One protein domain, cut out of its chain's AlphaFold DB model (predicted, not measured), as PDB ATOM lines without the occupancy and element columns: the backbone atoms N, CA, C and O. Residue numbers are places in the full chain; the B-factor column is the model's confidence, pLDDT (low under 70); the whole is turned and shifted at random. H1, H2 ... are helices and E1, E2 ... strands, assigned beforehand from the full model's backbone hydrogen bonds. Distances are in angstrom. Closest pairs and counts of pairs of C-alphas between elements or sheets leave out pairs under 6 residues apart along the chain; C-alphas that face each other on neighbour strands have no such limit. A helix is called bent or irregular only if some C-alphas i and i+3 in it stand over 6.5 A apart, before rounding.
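This is residues 318 to 391 of the 545 residues of the protein "4Fe-4S ferredoxin-type domain-containing protein" of Planctomycetes bacterium (UniProt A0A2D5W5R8). The model is a long helical hairpin with a small head: H1 and H2 fold back on each other at a wide angle, and the far end of H2 leads into a head made of the strand hairpin E1 and E2 with the short helix H3 packed on E2. H2 runs through the middle and makes much of the long axis, with the link of residues 335 to 343 at one end and the head at the other. The printed part has 74 residues, with three named helices and two named strands in the order H1, H2, E1, E2, H3; the sheet is E1 - E2, antiparallel, and the class is mostly helix. The whole is loose, with a radius of gyration of the C-alphas of 14.8 A, and elongated, spanning 47 by 25 by 18 A.

Find C-alpha 318 at (-41.772, -35.262, -22.724); from there H1, residues 318 to 334, runs 24.4 A. H1 is neither bent nor irregular, but only just: C-alphas 325 and 328 are 6.1 A apart. Look next at C-alpha 344 at (-34.185, -37.698, 2.367), where H2, residues 344 to 366, begins its 33.1 A. E1 is residues 370 to 372, 7.0 A long, and E2 is residues 375 to 379, 11.1 A long. H3, residues 385 to 391, measures 9.9 A and ends at C-alpha 391, (-50.209, -20.704, -9.915).

Begin with the helical hairpin: H1 and H2 touch, at a steep tilt of 40 degrees, opposite ways, and their closest C-alphas are those of Met 323 and Ala 355, 4.6 A apart. At the far end of H2, the closest C-alphas of H2 and E1 are those of Leu 364 and Val 370, 6.3 A apart. E1 and E2 form a hairpin, antiparallel at 173 degrees; look for N 370 and O 378 at 3.0 A and N 372 and O 375 at 2.9 A, within hydrogen-bond range. Residues 378 to 379 of E2 also pair, antiparallel, with residues 382 to 383. The closest C-alphas of E2 and H3 are those of Leu 377 and Gly 387, 4.0 A apart. H2, with residues 357 to 364 alone, and H3 only just touch, with 3 pairs of C-alphas within 8 A; the closest are those of Cys 361 and Ile 391, 6.9 A apart. H1 is apart from E1, E2 and H3. In H2 and H3 every O i to N i+4 pair is within hydrogen-bond range; in H1, 12 of 13 are.

Look to Ser 340 and Ser 381 for the two C-alphas farthest apart, 46.8 A. The printed part has no cut. The link from H1 to H2 is short, the other links are tight, and no link is long. The mean pLDDT of the printed part is 82.9; it falls under 70 at residues 336 to 341 and at residue 373.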
ATOM      1  N   ALA A 318     -42.326 -36.606 -22.871       81.94
ATOM      2  CA  ALA A 318     -41.772 -35.262 -22.724       81.94
ATOM      3  C   ALA A 318     -42.092 -34.631 -21.356       81.94
ATOM      4  O   ALA A 318     -41.247 -33.953 -20.777       81.94
ATOM      5  N   GLU A 319     -43.292 -34.864 -20.823       84.31
ATOM      6  CA  GLU A 319     -43.669 -34.410 -19.480       84.31
ATOM      7  C   GLU A 319     -42.939 -35.201 -18.389       84.31
ATOM      8  O   GLU A 319     -42.483 -34.602 -17.420       84.31
ATOM      9  N   ASP A 320     -42.764 -36.517 -18.558       82.94
ATOM     10  CA  ASP A 320     -41.945 -37.333 -17.649       82.94
ATOM     11  C   ASP A 320     -40.475 -36.865 -17.644       82.94
ATOM     12  O   ASP A 320     -39.872 -36.742 -16.577       82.94
ATOM     13  N   LEU A 321     -39.909 -36.523 -18.809       85.44
ATOM     14  CA  LEU A 321     -38.563 -35.948 -18.907       85.44
ATOM     15  C   LEU A 321     -38.476 -34.565 -18.244       85.44
ATOM     16  O   LEU A 321     -37.506 -34.280 -17.542       85.44
ATOM     17  N   ALA A 322     -39.490 -33.716 -18.425       86.25
ATOM     18  CA  ALA A 322     -39.558 -32.416 -17.762       86.25
ATOM     19  C   ALA A 322     -39.630 -32.566 -16.233       86.25
ATOM     20  O   ALA A 322     -38.914 -31.867 -15.516       86.25
ATOM     21  N   MET A 323     -40.424 -33.519 -15.727       87.56
ATOM     22  CA  MET A 323     -40.449 -33.843 -14.297       87.56
ATOM     23  C   MET A 323     -39.075 -34.287 -13.805       87.56
ATOM     24  O   MET A 323     -38.630 -33.803 -12.768       87.56
ATOM     25  N   ALA A 324     -38.384 -35.151 -14.549       86.44
ATOM     26  CA  ALA A 324     -37.046 -35.610 -14.192       86.44
ATOM     27  C   ALA A 324     -36.028 -34.462 -14.116       86.44
ATOM     28  O   ALA A 324     -35.287 -34.352 -13.136       86.44
ATOM     29  N   ALA A 325     -36.035 -33.578 -15.117       87.94
ATOM     30  CA  ALA A 325     -35.135 -32.430 -15.200       87.94
ATOM     31  C   ALA A 325     -35.315 -31.446 -14.033       87.94
ATOM     32  O   ALA A 325     -34.351 -30.809 -13.616       87.94
ATOM     33  N   VAL A 326     -36.531 -31.341 -13.490       88.81
ATOM     34  CA  VAL A 326     -36.841 -30.499 -12.326       88.81
ATOM     35  C   VAL A 326     -36.549 -31.237 -11.020       88.81
ATOM     36  O   VAL A 326     -35.925 -30.677 -10.128       88.81
ATOM     37  N   PHE A 327     -36.954 -32.502 -10.906       89.06
ATOM     38  CA  PHE A 327     -36.863 -33.304  -9.684       89.06
ATOM     39  C   PHE A 327     -35.431 -33.488  -9.165       89.06
ATOM     40  O   PHE A 327     -35.195 -33.457  -7.955       89.06
ATOM     41  N   VAL A 328     -34.469 -33.725 -10.058       84.94
ATOM     42  CA  VAL A 328     -33.077 -33.983  -9.660       84.94
ATOM     43  C   VAL A 328     -32.444 -32.759  -8.984       84.94
ATOM     44  O   VAL A 328     -32.020 -32.892  -7.831       84.94
ATOM     45  N   PRO A 329     -32.392 -31.566  -9.617       84.62
ATOM     46  CA  PRO A 329     -31.823 -30.385  -8.972       84.62
ATOM     47  C   PRO A 329     -32.622 -29.976  -7.732       84.62
ATOM     48  O   PRO A 329     -32.028 -29.629  -6.719       84.62
ATOM     49  N   ALA A 330     -33.947 -30.106  -7.764       85.06
ATOM     50  CA  ALA A 330     -34.816 -29.872  -6.618       85.06
ATOM     51  C   ALA A 330     -34.415 -30.621  -5.357       85.06
ATOM     52  O   ALA A 330     -34.193 -30.040  -4.296       85.06
ATOM     53  N   THR A 331     -34.349 -31.942  -5.503       83.69
ATOM     54  CA  THR A 331     -34.074 -32.856  -4.413       83.69
ATOM     55  C   THR A 331     -32.632 -32.662  -3.974       83.69
ATOM     56  O   THR A 331     -32.373 -32.633  -2.782       83.69
ATOM     57  N   GLY A 332     -31.703 -32.445  -4.915       79.44
ATOM     58  CA  GLY A 332     -30.294 -32.186  -4.620       79.44
ATOM     59  C   GLY A 332     -30.047 -30.893  -3.838       79.44
ATOM     60  O   GLY A 332     -29.277 -30.906  -2.882       79.44
ATOM     61  N   PHE A 333     -30.718 -29.790  -4.188       81.75
ATOM     62  CA  PHE A 333     -30.597 -28.526  -3.451       81.75
ATOM     63  C   PHE A 333     -31.215 -28.624  -2.055       81.75
ATOM     64  O   PHE A 333     -30.648 -28.098  -1.099       81.75
ATOM     65  N   LEU A 334     -32.337 -29.341  -1.924       76.94
ATOM     66  CA  LEU A 334     -32.982 -29.610  -0.637       76.94
ATOM     67  C   LEU A 334     -32.245 -30.654   0.210       76.94
ATOM     68  O   LEU A 334     -32.397 -30.642   1.420       76.94
ATOM     69  N   ALA A 335     -31.466 -31.558  -0.384       70.00
ATOM     70  CA  ALA A 335     -30.683 -32.582   0.318       70.00
ATOM     71  C   ALA A 335     -29.214 -32.171   0.553       70.00
ATOM     72  O   ALA A 335     -28.392 -32.997   0.948       70.00
ATOM     73  N   GLY A 336     -28.858 -30.911   0.277       64.75
ATOM     74  CA  GLY A 336     -27.517 -30.368   0.496       64.75
ATOM     75  C   GLY A 336     -27.099 -30.265   1.970       64.75
ATOM     76  O   GLY A 336     -27.871 -30.565   2.878       64.75
ATOM     77  N   ALA A 337     -25.867 -29.800   2.212       52.69
ATOM     78  CA  ALA A 337     -25.240 -29.766   3.541       52.69
ATOM     79  C   ALA A 337     -26.064 -29.010   4.615       52.69
ATOM     80  O   ALA A 337     -26.127 -29.474   5.761       52.69
ATOM     81  N   HIS A 338     -26.780 -27.938   4.242       51.59
ATOM     82  CA  HIS A 338     -27.639 -27.146   5.139       51.59
ATOM     83  C   HIS A 338     -28.831 -27.917   5.691       51.59
ATOM     84  O   HIS A 338     -29.332 -27.625   6.779       51.59
ATOM     85  N   PHE A 339     -29.306 -28.881   4.911       55.22
ATOM     86  CA  PHE A 339     -30.485 -29.680   5.185       55.22
ATOM     87  C   PHE A 339     -30.104 -31.109   5.562       55.22
ATOM     88  O   PHE A 339     -30.912 -32.019   5.432       55.22
ATOM     89  N   SER A 340     -28.920 -31.299   6.148       55.75
ATOM     90  CA  SER A 340     -28.597 -32.514   6.913       55.75
ATOM     91  C   SER A 340     -29.644 -32.844   7.995       55.75
ATOM     92  O   SER A 340     -29.690 -33.967   8.483       55.75
ATOM     93  N   LEU A 341     -30.504 -31.879   8.341       65.56
ATOM     94  CA  LEU A 341     -31.675 -32.035   9.205       65.56
ATOM     95  C   LEU A 341     -32.937 -32.533   8.485       65.56
ATOM     96  O   LEU A 341     -33.807 -33.094   9.146       65.56
ATOM     97  N   LEU A 342     -33.090 -32.296   7.176       79.62
ATOM     98  CA  LEU A 342     -34.264 -32.756   6.436       79.62
ATOM     99  C   LEU A 342     -34.083 -34.226   6.041       79.62
ATOM    100  O   LEU A 342     -33.112 -34.572   5.366       79.62
ATOM    101  N   PRO A 343     -35.041 -35.100   6.388       84.50
ATOM    102  CA  PRO A 343     -35.004 -36.480   5.938       84.50
ATOM    103  C   PRO A 343     -35.036 -36.566   4.406       84.50
ATOM    104  O   PRO A 343     -35.869 -35.929   3.760       84.50
ATOM    105  N   VAL A 344     -34.204 -37.432   3.820       83.25
ATOM    106  CA  VAL A 344     -34.185 -37.698   2.367       83.25
ATOM    107  C   VAL A 344     -35.589 -37.965   1.787       83.25
ATOM    108  O   VAL A 344     -35.892 -37.404   0.732       83.25
ATOM    109  N   PRO A 345     -36.487 -38.735   2.447       87.81
ATOM    110  CA  PRO A 345     -37.851 -38.930   1.951       87.81
ATOM    111  C   PRO A 345     -38.656 -37.631   1.830       87.81
ATOM    112  O   PRO A 345     -39.406 -37.469   0.870       87.81
ATOM    113  N   LEU A 346     -38.486 -36.687   2.763       89.31
ATOM    114  CA  LEU A 346     -39.140 -35.380   2.701       89.31
ATOM    115  C   LEU A 346     -38.613 -34.569   1.510       89.31
ATOM    116  O   LEU A 346     -39.405 -34.015   0.750       89.31
ATOM    117  N   CYS A 347     -37.293 -34.539   1.309       88.62
ATOM    118  CA  CYS A 347     -36.684 -33.847   0.170       88.62
ATOM    119  C   CYS A 347     -37.157 -34.431  -1.167       88.62
ATOM    120  O   CYS A 347     -37.513 -33.678  -2.072       88.62
ATOM    121  N   ALA A 348     -37.219 -35.762  -1.277       88.06
ATOM    122  CA  ALA A 348     -37.719 -36.447  -2.467       88.06
ATOM    123  C   ALA A 348     -39.190 -36.104  -2.742       88.06
ATOM    124  O   ALA A 348     -39.563 -35.806  -3.873       88.06
ATOM    125  N   VAL A 349     -40.030 -36.076  -1.709       90.12
ATOM    126  CA  VAL A 349     -41.434 -35.683  -1.842       90.12
ATOM    127  C   VAL A 349     -41.585 -34.231  -2.299       90.12
ATOM    128  O   VAL A 349     -42.351 -33.963  -3.222       90.12
ATOM    129  N   LEU A 350     -40.863 -33.291  -1.685       90.06
ATOM    130  CA  LEU A 350     -40.887 -31.882  -2.092       90.06
ATOM    131  C   LEU A 350     -40.415 -31.719  -3.543       90.06
ATOM    132  O   LEU A 350     -41.032 -30.988  -4.317       90.06
ATOM    133  N   GLY A 351     -39.372 -32.458  -3.934       89.56
ATOM    134  CA  GLY A 351     -38.914 -32.554  -5.317       89.56
ATOM    135  C   GLY A 351     -40.008 -33.044  -6.267       89.56
ATOM    136  O   GLY A 351     -40.238 -32.434  -7.313       89.56
ATOM    137  N   ALA A 352     -40.730 -34.104  -5.888       88.38
ATOM    138  CA  ALA A 352     -41.829 -34.667  -6.672       88.38
ATOM    139  C   ALA A 352     -43.011 -33.696  -6.809       88.38
ATOM    140  O   ALA A 352     -43.539 -33.533  -7.909       88.38
ATOM    141  N   LEU A 353     -43.394 -33.013  -5.727       89.31
ATOM    142  CA  LEU A 353     -44.480 -32.028  -5.730       89.31
ATOM    143  C   LEU A 353     -44.195 -30.863  -6.674       89.31
ATOM    144  O   LEU A 353     -45.076 -30.416  -7.402       89.31
ATOM    145  N   CYS A 354     -42.962 -30.382  -6.720       89.56
ATOM    146  CA  CYS A 354     -42.631 -29.291  -7.625       89.56
ATOM    147  C   CYS A 354     -42.399 -29.738  -9.068       89.56
ATOM    148  O   CYS A 354     -42.736 -28.995  -9.989       89.56
ATOM    149  N   ALA A 355     -41.871 -30.947  -9.291       89.12
ATOM    150  CA  ALA A 355     -41.865 -31.552 -10.622       89.12
ATOM    151  C   ALA A 355     -43.300 -31.641 -11.172       89.12
ATOM    152  O   ALA A 355     -43.563 -31.225 -12.302       89.12
ATOM    153  N   TRP A 356     -44.240 -32.073 -10.326       87.75
ATOM    154  CA  TRP A 356     -45.670 -32.086 -10.622       87.75
ATOM    155  C   TRP A 356     -46.221 -30.684 -10.918       87.75
ATOM    156  O   TRP A 356     -46.804 -30.470 -11.984       87.75
ATOM    157  N   LEU A 357     -45.983 -29.708 -10.030       88.81
ATOM    158  CA  LEU A 357     -46.431 -28.318 -10.210       88.81
ATOM    159  C   LEU A 357     -45.903 -27.720 -11.518       88.81
ATOM    160  O   LEU A 357     -46.644 -27.037 -12.219       88.81
ATOM    161  N   THR A 358     -44.654 -28.012 -11.886       86.88
ATOM    162  CA  THR A 358     -44.044 -27.504 -13.122       86.88
ATOM    163  C   THR A 358     -44.789 -28.005 -14.351       86.88
ATOM    164  O   THR A 358     -45.136 -27.213 -15.228       86.88
ATOM    165  N   VAL A 359     -45.105 -29.301 -14.408       87.81
ATOM    166  CA  VAL A 359     -45.887 -29.847 -15.524       87.81
ATOM    167  C   VAL A 359     -47.301 -29.275 -15.542       87.81
ATOM    168  O   VAL A 359     -47.802 -28.934 -16.613       87.81
ATOM    169  N   MET A 360     -47.941 -29.105 -14.381       87.62
ATOM    170  CA  MET A 360     -49.271 -28.491 -14.312       87.62
ATOM    171  C   MET A 360     -49.259 -27.044 -14.811       87.62
ATOM    172  O   MET A 360     -50.129 -26.669 -15.594       87.62
ATOM    173  N   CYS A 361     -48.245 -26.255 -14.455       87.19
ATOM    174  CA  CYS A 361     -48.060 -24.908 -14.989       87.19
ATOM    175  C   CYS A 361     -47.870 -24.919 -16.510       87.19
ATOM    176  O   CYS A 361     -48.506 -24.137 -17.211       87.19
ATOM    177  N   VAL A 362     -47.061 -25.839 -17.049       87.19
ATOM    178  CA  VAL A 362     -46.888 -25.979 -18.506       87.19
ATOM    179  C   VAL A 362     -48.213 -26.327 -19.190       87.19
ATOM    180  O   VAL A 362     -48.542 -25.729 -20.217       87.19
ATOM    181  N   ARG A 363     -49.006 -27.240 -18.613       87.81
ATOM    182  CA  ARG A 363     -50.348 -27.570 -19.115       87.81
ATOM    183  C   ARG A 363     -51.278 -26.364 -19.069       87.81
ATOM    184  O   ARG A 363     -51.967 -26.118 -20.050       87.81
ATOM    185  N   LEU A 364     -51.270 -25.581 -17.990       87.69
ATOM    186  CA  LEU A 364     -52.074 -24.359 -17.876       87.69
ATOM    187  C   LEU A 364     -51.688 -23.293 -18.902       87.69
ATOM    188  O   LEU A 364     -52.563 -22.599 -19.422       87.69
ATOM    189  N   LEU A 365     -50.401 -23.161 -19.218       86.06
ATOM    190  CA  LEU A 365     -49.929 -22.205 -20.217       86.06
ATOM    191  C   LEU A 365     -50.302 -22.636 -21.641       86.06
ATOM    192  O   LEU A 365     -50.721 -21.797 -22.434       86.06
ATOM    193  N   ARG A 366     -50.181 -23.932 -21.962       86.81
ATOM    194  CA  ARG A 366     -50.373 -24.455 -23.329       86.81
ATOM    195  C   ARG A 366     -51.802 -24.898 -23.647       86.81
ATOM    196  O   ARG A 366     -52.220 -24.811 -24.796       86.81
ATOM    197  N   GLY A 367     -52.536 -25.397 -22.660       82.50
ATOM    198  CA  GLY A 367     -53.893 -25.913 -22.821       82.50
ATOM    199  C   GLY A 367     -54.943 -24.804 -22.801       82.50
ATOM    200  O   GLY A 367     -54.810 -23.821 -22.065       82.50
ATOM    201  N   GLN A 368     -55.997 -24.968 -23.600       79.31
ATOM    202  CA  GLN A 368     -57.184 -24.108 -23.542       79.31
ATOM    203  C   GLN A 368     -58.118 -24.545 -22.408       79.31
ATOM    204  O   GLN A 368     -58.554 -23.704 -21.627       79.31
ATOM    205  N   ASP A 369     -58.299 -25.858 -22.241       85.19
ATOM    206  CA  ASP A 369     -59.062 -26.459 -21.150       85.19
ATOM    207  C   ASP A 369     -58.182 -27.451 -20.386       85.19
ATOM    208  O   ASP A 369     -57.615 -28.381 -20.960       85.19
ATOM    209  N   VAL A 370     -58.033 -27.239 -19.077       83.94
ATOM    210  CA  VAL A 370     -57.187 -28.079 -18.218       83.94
ATOM    211  C   VAL A 370     -57.982 -28.481 -16.989       83.94
ATOM    212  O   VAL A 370     -58.433 -27.623 -16.230       83.94
ATOM    213  N   ALA A 371     -58.115 -29.788 -16.774       81.31
ATOM    214  CA  ALA A 371     -58.729 -30.365 -15.588       81.31
ATOM    215  C   ALA A 371     -57.814 -31.419 -14.959       81.31
ATOM    216  O   ALA A 371     -57.117 -32.153 -15.660       81.31
ATOM    217  N   VAL A 372     -57.836 -31.506 -13.631       75.75
ATOM    218  CA  VAL A 372     -57.098 -32.511 -12.857       75.75
ATOM    219  C   VAL A 372     -58.040 -33.092 -11.814       75.75
ATOM    220  O   VAL A 372     -58.648 -32.348 -11.054       75.75
ATOM    221  N   GLY A 373     -58.199 -34.420 -11.792       68.25
ATOM    222  CA  GLY A 373     -59.039 -35.092 -10.791       68.25
ATOM    223  C   GLY A 373     -60.504 -34.628 -10.780       68.25
ATOM    224  O   GLY A 373     -61.127 -34.628  -9.730       68.25
ATOM    225  N   GLY A 374     -61.041 -34.184 -11.923       70.88
ATOM    226  CA  GLY A 374     -62.396 -33.621 -12.025       70.88
ATOM    227  C   GLY A 374     -62.500 -32.123 -11.703       70.88
ATOM    228  O   GLY A 374     -63.538 -31.520 -11.963       70.88
ATOM    229  N   VAL A 375     -61.430 -31.487 -11.216       79.31
ATOM    230  CA  VAL A 375     -61.383 -30.041 -10.957       79.31
ATOM    231  C   VAL A 375     -60.906 -29.302 -12.205       79.31
ATOM    232  O   VAL A 375     -59.804 -29.540 -12.698       79.31
ATOM    233  N   LEU A 376     -61.723 -28.373 -12.708       84.88
ATOM    234  CA  LEU A 376     -61.374 -27.496 -13.830       84.88
ATOM    235  C   LEU A 376     -60.457 -26.363 -13.355       84.88
ATOM    236  O   LEU A 376     -60.858 -25.528 -12.544       84.88
ATOM    237  N   LEU A 377     -59.241 -26.310 -13.892       85.88
ATOM    238  CA  LEU A 377     -58.230 -25.296 -13.576       85.88
ATOM    239  C   LEU A 377     -58.238 -24.132 -14.579       85.88
ATOM    240  O   LEU A 377     -58.002 -22.980 -14.215       85.88
ATOM    241  N   LYS A 378     -58.529 -24.416 -15.849       88.81
ATOM    242  CA  LYS A 378     -58.612 -23.416 -16.918       88.81
ATOM    243  C   LYS A 378     -59.707 -23.800 -17.901       88.81
ATOM    244  O   LYS A 378     -59.870 -24.987 -18.180       88.81
ATOM    245  N   ARG A 379     -60.443 -22.797 -18.376       89.44
ATOM    246  CA  ARG A 379     -61.421 -22.902 -19.460       89.44
ATOM    247  C   ARG A 379     -61.016 -21.969 -20.599       89.44
ATOM    248  O   ARG A 379     -60.311 -20.986 -20.359       89.44
ATOM    249  N   SER A 380     -61.551 -22.197 -21.792       81.19
ATOM    250  CA  SER A 380     -61.425 -21.274 -22.932       81.19
ATOM    251  C   SER A 380     -61.778 -19.812 -22.597       81.19
ATOM    252  O   SER A 380     -61.166 -18.895 -23.138       81.19
ATOM    253  N   SER A 381     -62.712 -19.588 -21.663       81.00
ATOM    254  CA  SER A 381     -63.150 -18.260 -21.210       81.00
ATOM    255  C   SER A 381     -62.266 -17.609 -20.137       81.00
ATOM    256  O   SER A 381     -62.493 -16.449 -19.796       81.00
ATOM    257  N   GLY A 382     -61.279 -18.322 -19.586       83.69
ATOM    258  CA  GLY A 382     -60.384 -17.792 -18.561       83.69
ATOM    259  C   GLY A 382     -59.969 -18.803 -17.492       83.69
ATOM    260  O   GLY A 382     -60.358 -19.974 -17.482       83.69
ATOM    261  N   MET A 383     -59.135 -18.338 -16.565       87.00
ATOM    262  CA  MET A 383     -58.620 -19.150 -15.465       87.00
ATOM    263  C   MET A 383     -59.638 -19.260 -14.331       87.00
ATOM    264  O   MET A 383     -60.257 -18.268 -13.950       87.00
ATOM    265  N   THR A 384     -59.803 -20.457 -13.770       90.06
ATOM    266  CA  THR A 384     -60.666 -20.643 -12.596       90.06
ATOM    267  C   THR A 384     -59.919 -20.250 -11.318       90.06
ATOM    268  O   THR A 384     -58.689 -20.154 -11.307       90.06
ATOM    269  N   GLY A 385     -60.642 -20.075 -10.205       87.62
ATOM    270  CA  GLY A 385     -60.018 -19.831  -8.898       87.62
ATOM    271  C   GLY A 385     -59.050 -20.945  -8.476       87.62
ATOM    272  O   GLY A 385     -57.998 -20.663  -7.908       87.62
ATOM    273  N   ALA A 386     -59.346 -22.201  -8.833       85.56
ATOM    274  CA  ALA A 386     -58.459 -23.338  -8.585       85.56
ATOM    275  C   ALA A 386     -57.166 -23.263  -9.420       85.56
ATOM    276  O   ALA A 386     -56.085 -23.546  -8.907       85.56
ATOM    277  N   GLY A 387     -57.256 -22.831 -10.684       86.88
ATOM    278  CA  GLY A 387     -56.079 -22.572 -11.518       86.88
ATOM    279  C   GLY A 387     -55.215 -21.436 -10.973       86.88
ATOM    280  O   GLY A 387     -53.997 -21.582 -10.878       86.88
ATOM    281  N   ALA A 388     -55.837 -20.337 -10.535       88.44
ATOM    282  CA  ALA A 388     -55.127 -19.221  -9.911       88.44
ATOM    283  C   ALA A 388     -54.422 -19.646  -8.610       88.44
ATOM    284  O   ALA A 388     -53.247 -19.334  -8.419       88.44
ATOM    285  N   ALA A 389     -55.097 -20.420  -7.752       88.38
ATOM    286  CA  ALA A 389     -54.505 -20.970  -6.534       88.38
ATOM    287  C   ALA A 389     -53.301 -21.879  -6.831       88.38
ATOM    288  O   ALA A 389     -52.285 -21.798  -6.140       88.38
ATOM    289  N   LEU A 390     -53.374 -22.699  -7.888       87.88
ATOM    290  CA  LEU A 390     -52.256 -23.546  -8.309       87.88
ATOM    291  C   LEU A 390     -51.056 -22.720  -8.789       87.88
ATOM    292  O   LEU A 390     -49.922 -23.054  -8.458       87.88
ATOM    293  N   ILE A 391     -51.286 -21.619  -9.510       88.81
ATOM    294  CA  ILE A 391     -50.209 -20.704  -9.915       88.81
ATOM    295  C   ILE A 391     -49.575 -20.032  -8.700       88.81
ATOM    296  O   ILE A 391     -48.351 -19.978  -8.615       88.81
TER     297      ILE A 391